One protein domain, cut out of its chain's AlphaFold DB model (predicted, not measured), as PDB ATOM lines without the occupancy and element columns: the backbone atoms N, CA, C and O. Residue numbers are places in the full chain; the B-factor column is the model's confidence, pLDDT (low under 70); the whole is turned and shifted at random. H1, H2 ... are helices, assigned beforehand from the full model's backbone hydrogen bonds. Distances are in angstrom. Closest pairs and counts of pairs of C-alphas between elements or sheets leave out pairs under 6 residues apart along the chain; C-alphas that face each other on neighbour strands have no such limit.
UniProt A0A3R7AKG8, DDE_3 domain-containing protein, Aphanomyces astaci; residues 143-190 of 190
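AT A GLANCE: This is residues 143 to 190 of the 190 residues of the protein "DDE_3 domain-containing protein" of Aphanomyces astaci (UniProt A0A3R7AKG8). Look for an elongated, open strip of three helices: H1 runs along one side, H2 folds back over its later residues 151 to 155, and short H3 packs on its first residues 143 to 147. Residues 160 to 166, of which 165 and 166 belong to H2, stick out at one end. The printed part has 48 residues with three named helices, H1, H2, H3, and no named strand: all helix, only just loose, close to compact, with a radius of gyration of the C-alphas of 11.8 A and spans of 38 by 16 by 13 A.

IN THESE COORDINATES: Find C-alpha 143 at (87.404, 149.639, 125.190); from there H1, residues 143 to 156, runs 20.0 A. H2, residues 165 to 177, runs 18.4 A. H3, residues 181 to 189, runs 12.5 A to C-alpha 189 at (91.143, 143.339, 121.388).

HOW THE PARTS SIT: From H1, look to H2: they touch through residues 151 to 155 of H1 alone, closest at the C-alphas of Val 155 and Arg 171, 5.6 A apart, at a steep tilt of 52 degrees, opposite ways. H1 touches H3 with residues 143 to 147 alone, closest at the C-alphas of Pro 143 and Cys 187, 5.1 A apart, at a steep tilt of 41 degrees, opposite ways. H2 and H3 are apart. In H1, H2 and H3 every O i to N i+4 pair is within hydrogen-bond range.

THE WHOLE: The C-alphas farthest apart, of Asp 162 and Arg 189, are 38.1 A apart. The printed part has no cut; the link H1 to H2 is short, H2 to H3 tight. No printed residue is under 70 in pLDDT.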
ATOM      1  N   PRO A 143      86.235 149.127 125.917       91.38
ATOM      2  CA  PRO A 143      87.404 149.639 125.190       91.38
ATOM      3  C   PRO A 143      87.559 151.165 125.205       91.38
ATOM      4  O   PRO A 143      88.674 151.686 125.131       91.38
ATOM      5  N   ILE A 144      86.442 151.894 125.316       93.38
ATOM      6  CA  ILE A 144      86.436 153.358 125.351       93.38
ATOM      7  C   ILE A 144      87.218 153.920 126.548       93.38
ATOM      8  O   ILE A 144      87.810 154.990 126.427       93.38
ATOM      9  N   GLU A 145      87.301 153.198 127.671       94.06
ATOM     10  CA  GLU A 145      88.070 153.630 128.844       94.06
ATOM     11  C   GLU A 145      89.575 153.684 128.545       94.06
ATOM     12  O   GLU A 145      90.261 154.626 128.947       94.06
ATOM     13  N   MET A 146      90.090 152.725 127.768       94.38
ATOM     14  CA  MET A 146      91.495 152.699 127.343       94.38
ATOM     15  C   MET A 146      91.798 153.800 126.321       94.38
ATOM     16  O   MET A 146      92.830 154.469 126.423       94.38
ATOM     17  N   VAL A 147      90.877 154.044 125.382       95.31
ATOM     18  CA  VAL A 147      90.977 155.166 124.434       95.31
ATOM     19  C   VAL A 147      91.024 156.495 125.192       95.31
ATOM     20  O   VAL A 147      91.915 157.312 124.959       95.31
ATOM     21  N   TRP A 148      90.133 156.692 126.167       95.75
ATOM     22  CA  TRP A 148      90.143 157.883 127.011       95.75
ATOM     23  C   TRP A 148      91.400 157.999 127.865       95.75
ATOM     24  O   TRP A 148      91.890 159.112 128.056       95.75
ATOM     25  N   ALA A 149      91.938 156.897 128.390       95.56
ATOM     26  CA  ALA A 149      93.192 156.915 129.137       95.56
ATOM     27  C   ALA A 149      94.351 157.432 128.270       95.56
ATOM     28  O   ALA A 149      95.089 158.313 128.716       95.56
ATOM     29  N   LYS A 150      94.460 156.965 127.015       96.06
ATOM     30  CA  LYS A 150      95.460 157.454 126.054       96.06
ATOM     31  C   LYS A 150      95.280 158.941 125.755       96.06
ATOM     32  O   LYS A 150      96.210 159.716 125.967       96.06
ATOM     33  N   VAL A 151      94.082 159.341 125.328       97.12
ATOM     34  CA  VAL A 151      93.780 160.727 124.929       97.12
ATOM     35  C   VAL A 151      94.000 161.700 126.090       97.12
ATOM     36  O   VAL A 151      94.650 162.730 125.924       97.12
ATOM     37  N   LYS A 152      93.524 161.368 127.298       96.12
ATOM     38  CA  LYS A 152      93.761 162.198 128.492       96.12
ATOM     39  C   LYS A 152      95.242 162.282 128.844       96.12
ATOM     40  O   LYS A 152      95.686 163.344 129.269       96.12
ATOM     41  N   GLY A 153      95.995 161.195 128.671       97.19
ATOM     42  CA  GLY A 153      97.446 161.187 128.851       97.19
ATOM     43  C   GLY A 153      98.134 162.183 127.919       97.19
ATOM     44  O   GLY A 153      98.870 163.047 128.391       97.19
ATOM     45  N   ASP A 154      97.824 162.126 126.624       96.94
ATOM     46  CA  ASP A 154      98.417 163.005 125.605       96.94
ATOM     47  C   ASP A 154      98.095 164.488 125.827       96.94
ATOM     48  O   ASP A 154      98.944 165.357 125.619       96.94
ATOM     49  N   VAL A 155      96.872 164.793 126.270       97.50
ATOM     50  CA  VAL A 155      96.479 166.158 126.643       97.50
ATOM     51  C   VAL A 155      97.176 166.587 127.938       97.50
ATOM     52  O   VAL A 155      97.655 167.718 128.044       97.50
ATOM     53  N   GLY A 156      97.245 165.689 128.924       96.75
ATOM     54  CA  GLY A 156      97.753 165.963 130.267       96.75
ATOM     55  C   GLY A 156      99.253 166.249 130.319       96.75
ATOM     56  O   GLY A 156      99.667 167.145 131.050       96.75
ATOM     57  N   VAL A 157     100.071 165.564 129.512       97.06
ATOM     58  CA  VAL A 157     101.532 165.799 129.472       97.06
ATOM     59  C   VAL A 157     101.914 167.194 128.965       97.06
ATOM     60  O   VAL A 157     103.032 167.641 129.195       97.06
ATOM     61  N   GLN A 158     100.991 167.898 128.305       96.38
ATOM     62  CA  GLN A 158     101.190 169.259 127.796       96.38
ATOM     63  C   GLN A 158     100.787 170.345 128.810       96.38
ATOM     64  O   GLN A 158     100.778 171.532 128.478       96.38
ATOM     65  N   TYR A 159     100.389 169.961 130.025       96.50
ATOM     66  CA  TYR A 159      99.934 170.895 131.048       96.50
ATOM     67  C   TYR A 159     101.033 171.876 131.483       96.50
ATOM     68  O   TYR A 159     102.173 171.507 131.759       96.50
ATOM     69  N   THR A 160     100.631 173.135 131.623       96.25
ATOM     70  CA  THR A 160     101.397 174.228 132.229       96.25
ATOM     71  C   THR A 160     100.474 175.034 133.142       96.25
ATOM     72  O   THR A 160      99.253 174.963 133.006       96.25
ATOM     73  N   VAL A 161     101.040 175.844 134.045       96.19
ATOM     74  CA  VAL A 161     100.255 176.701 134.960       96.19
ATOM     75  C   VAL A 161      99.358 177.715 134.237       96.19
ATOM     76  O   VAL A 161      98.339 178.114 134.788       96.19
ATOM     77  N   ASP A 162      99.698 178.072 132.995       97.06
ATOM     78  CA  ASP A 162      98.938 179.007 132.156       97.06
ATOM     79  C   ASP A 162      97.908 178.308 131.249       97.06
ATOM     80  O   ASP A 162      97.272 178.953 130.419       97.06
ATOM     81  N   THR A 163      97.744 176.983 131.365       95.94
ATOM     82  CA  THR A 163      96.824 176.216 130.514       95.94
ATOM     83  C   THR A 163      95.377 176.671 130.713       95.94
ATOM     84  O   THR A 163      94.817 176.588 131.806       95.94
ATOM     85  N   THR A 164      94.740 177.087 129.620       93.50
ATOM     86  CA  THR A 164      93.335 177.501 129.577       93.50
ATOM     87  C   THR A 164      92.420 176.384 129.063       93.50
ATOM     88  O   THR A 164      92.865 175.396 128.478       93.50
ATOM     89  N   PHE A 165      91.100 176.555 129.198       90.19
ATOM     90  CA  PHE A 165      90.126 175.649 128.571       90.19
ATOM     91  C   PHE A 165      90.224 175.617 127.039       90.19
ATOM     92  O   PHE A 165      89.960 174.577 126.441       90.19
ATOM     93  N   ALA A 166      90.610 176.730 126.405       92.00
ATOM     94  CA  ALA A 166      90.817 176.772 124.961       92.00
ATOM     95  C   ALA A 166      92.022 175.912 124.554       92.00
ATOM     96  O   ALA A 166      91.942 175.169 123.576       92.00
ATOM     97  N   ASP A 167      93.095 175.936 125.352       95.62
ATOM     98  CA  ASP A 167      94.252 175.063 125.142       95.62
ATOM     99  C   ASP A 167      93.866 173.594 125.314       95.62
ATOM    100  O   ASP A 167      94.201 172.770 124.468       95.62
ATOM    101  N   VAL A 168      93.108 173.261 126.367       94.62
ATOM    102  CA  VAL A 168      92.602 171.895 126.584       94.62
ATOM    103  C   VAL A 168      91.752 171.435 125.402       94.62
ATOM    104  O   VAL A 168      91.928 170.311 124.939       94.62
ATOM    105  N   ARG A 169      90.870 172.295 124.876       94.00
ATOM    106  CA  ARG A 169      90.043 171.974 123.708       94.00
ATOM    107  C   ARG A 169      90.893 171.704 122.464       94.00
ATOM    108  O   ARG A 169      90.719 170.665 121.840       94.00
ATOM    109  N   SER A 170      91.833 172.592 122.148       95.69
ATOM    110  CA  SER A 170      92.735 172.433 120.999       95.69
ATOM    111  C   SER A 170      93.577 171.154 121.104       95.69
ATOM    112  O   SER A 170      93.684 170.384 120.150       95.69
ATOM    113  N   ARG A 171      94.118 170.869 122.295       97.12
ATOM    114  CA  ARG A 171      94.893 169.649 122.563       97.12
ATOM    115  C   ARG A 171      94.039 168.390 122.461       97.12
ATOM    116  O   ARG A 171      94.529 167.384 121.963       97.12
ATOM    117  N   LEU A 172      92.783 168.438 122.910       96.38
ATOM    118  CA  LEU A 172      91.839 167.328 122.780       96.38
ATOM    119  C   LEU A 172      91.550 167.014 121.309       96.38
ATOM    120  O   LEU A 172      91.636 165.856 120.908       96.38
ATOM    121  N   ASP A 173      91.262 168.044 120.509       95.25
ATOM    122  CA  ASP A 173      91.020 167.895 119.072       95.25
ATOM    123  C   ASP A 173      92.264 167.291 118.383       95.25
ATOM    124  O   ASP A 173      92.157 166.318 117.634       95.25
ATOM    125  N   ALA A 174      93.466 167.783 118.710       96.12
ATOM    126  CA  ALA A 174      94.722 167.237 118.191       96.12
ATOM    127  C   ALA A 174      94.994 165.788 118.644       96.12
ATOM    128  O   ALA A 174      95.494 164.977 117.859       96.12
ATOM    129  N   ALA A 175      94.664 165.437 119.890       96.62
ATOM    130  CA  ALA A 175      94.858 164.092 120.428       96.62
ATOM    131  C   ALA A 175      93.961 163.056 119.734       96.62
ATOM    132  O   ALA A 175      94.421 161.960 119.436       96.62
ATOM    133  N   PHE A 176      92.710 163.402 119.411       95.38
ATOM    134  CA  PHE A 176      91.844 162.515 118.631       95.38
ATOM    135  C   PHE A 176      92.281 162.395 117.167       95.38
ATOM    136  O   PHE A 176      92.269 161.292 116.630       95.38
ATOM    137  N   VAL A 177      92.714 163.492 116.531       93.88
ATOM    138  CA  VAL A 177      93.233 163.462 115.148       93.88
ATOM    139  C   VAL A 177      94.494 162.601 115.034       93.88
ATOM    140  O   VAL A 177      94.682 161.906 114.040       93.88
ATOM    141  N   SER A 178      95.359 162.643 116.047       93.50
ATOM    142  CA  SER A 178      96.607 161.874 116.081       93.50
ATOM    143  C   SER A 178      96.469 160.484 116.703       93.50
ATOM    144  O   SER A 178      97.474 159.780 116.797       93.50
ATOM    145  N   LEU A 179      95.260 160.075 117.112       95.19
ATOM    146  CA  LEU A 179      95.033 158.777 117.740       95.19
ATOM    147  C   LEU A 179      95.323 157.653 116.730       95.19
ATOM    148  O   LEU A 179      94.601 157.523 115.739       95.19
ATOM    149  N   PRO A 180      96.354 156.821 116.958       93.94
ATOM    150  CA  PRO A 180      96.729 155.799 115.991       93.94
ATOM    151  C   PRO A 180      95.677 154.690 115.880       93.94
ATOM    152  O   PRO A 180      95.118 154.237 116.881       93.94
ATOM    153  N   SER A 181      95.447 154.210 114.658       94.19
ATOM    154  CA  SER A 181      94.503 153.119 114.384       94.19
ATOM    155  C   SER A 181      94.855 151.837 115.155       94.19
ATOM    156  O   SER A 181      93.978 151.179 115.712       94.19
ATOM    157  N   ASP A 182      96.138 151.496 115.271       94.38
ATOM    158  CA  ASP A 182      96.591 150.309 116.003       94.38
ATOM    159  C   ASP A 182      96.318 150.408 117.512       94.38
ATOM    160  O   ASP A 182      96.025 149.399 118.154       94.38
ATOM    161  N   VAL A 183      96.334 151.617 118.081       93.94
ATOM    162  CA  VAL A 183      95.920 151.848 119.470       93.94
ATOM    163  C   VAL A 183      94.436 151.536 119.640       93.94
ATOM    164  O   VAL A 183      94.091 150.757 120.527       93.94
ATOM    165  N   VAL A 184      93.565 152.072 118.777       94.25
ATOM    166  CA  VAL A 184      92.116 151.794 118.830       94.25
ATOM    167  C   VAL A 184      91.847 150.296 118.664       94.25
ATOM    168  O   VAL A 184      91.095 149.709 119.442       94.25
ATOM    169  N   TRP A 185      92.518 149.659 117.706       93.88
ATOM    170  CA  TRP A 185      92.442 148.221 117.471       93.88
ATOM    171  C   TRP A 185      92.806 147.401 118.712       93.88
ATOM    172  O   TRP A 185      92.071 146.496 119.111       93.88
ATOM    173  N   ASN A 186      93.929 147.729 119.354       93.56
ATOM    174  CA  ASN A 186      94.389 147.028 120.547       93.56
ATOM    175  C   ASN A 186      93.455 147.257 121.742       93.56
ATOM    176  O   ASN A 186      93.242 146.329 122.517       93.56
ATOM    177  N   CYS A 187      92.839 148.439 121.860       93.06
ATOM    178  CA  CYS A 187      91.795 148.686 122.855       93.06
ATOM    179  C   CYS A 187      90.566 147.798 122.634       93.06
ATOM    180  O   CYS A 187      89.956 147.378 123.602       93.06
ATOM    181  N   VAL A 188      90.181 147.480 121.397       90.19
ATOM    182  CA  VAL A 188      89.038 146.581 121.139       90.19
ATOM    183  C   VAL A 188      89.391 145.108 121.390       90.19
ATOM    184  O   VAL A 188      88.511 144.321 121.722       90.19
ATOM    185  N   ARG A 189      90.666 144.728 121.248       90.12
ATOM    186  CA  ARG A 189      91.143 143.339 121.388       90.12
ATOM    187  C   ARG A 189      91.502 142.885 122.806       90.12
ATOM    188  O   ARG A 189      91.812 141.701 122.946       90.12
ATOM    189  N   HIS A 190      91.574 143.801 123.770       86.81
ATOM    190  CA  HIS A 190      91.958 143.487 125.152       86.81
ATOM    191  C   HIS A 190      90.992 142.491 125.812       86.81
ATOM    192  O   HIS A 190      91.486 141.716 126.661       86.81
TER     193      HIS A 190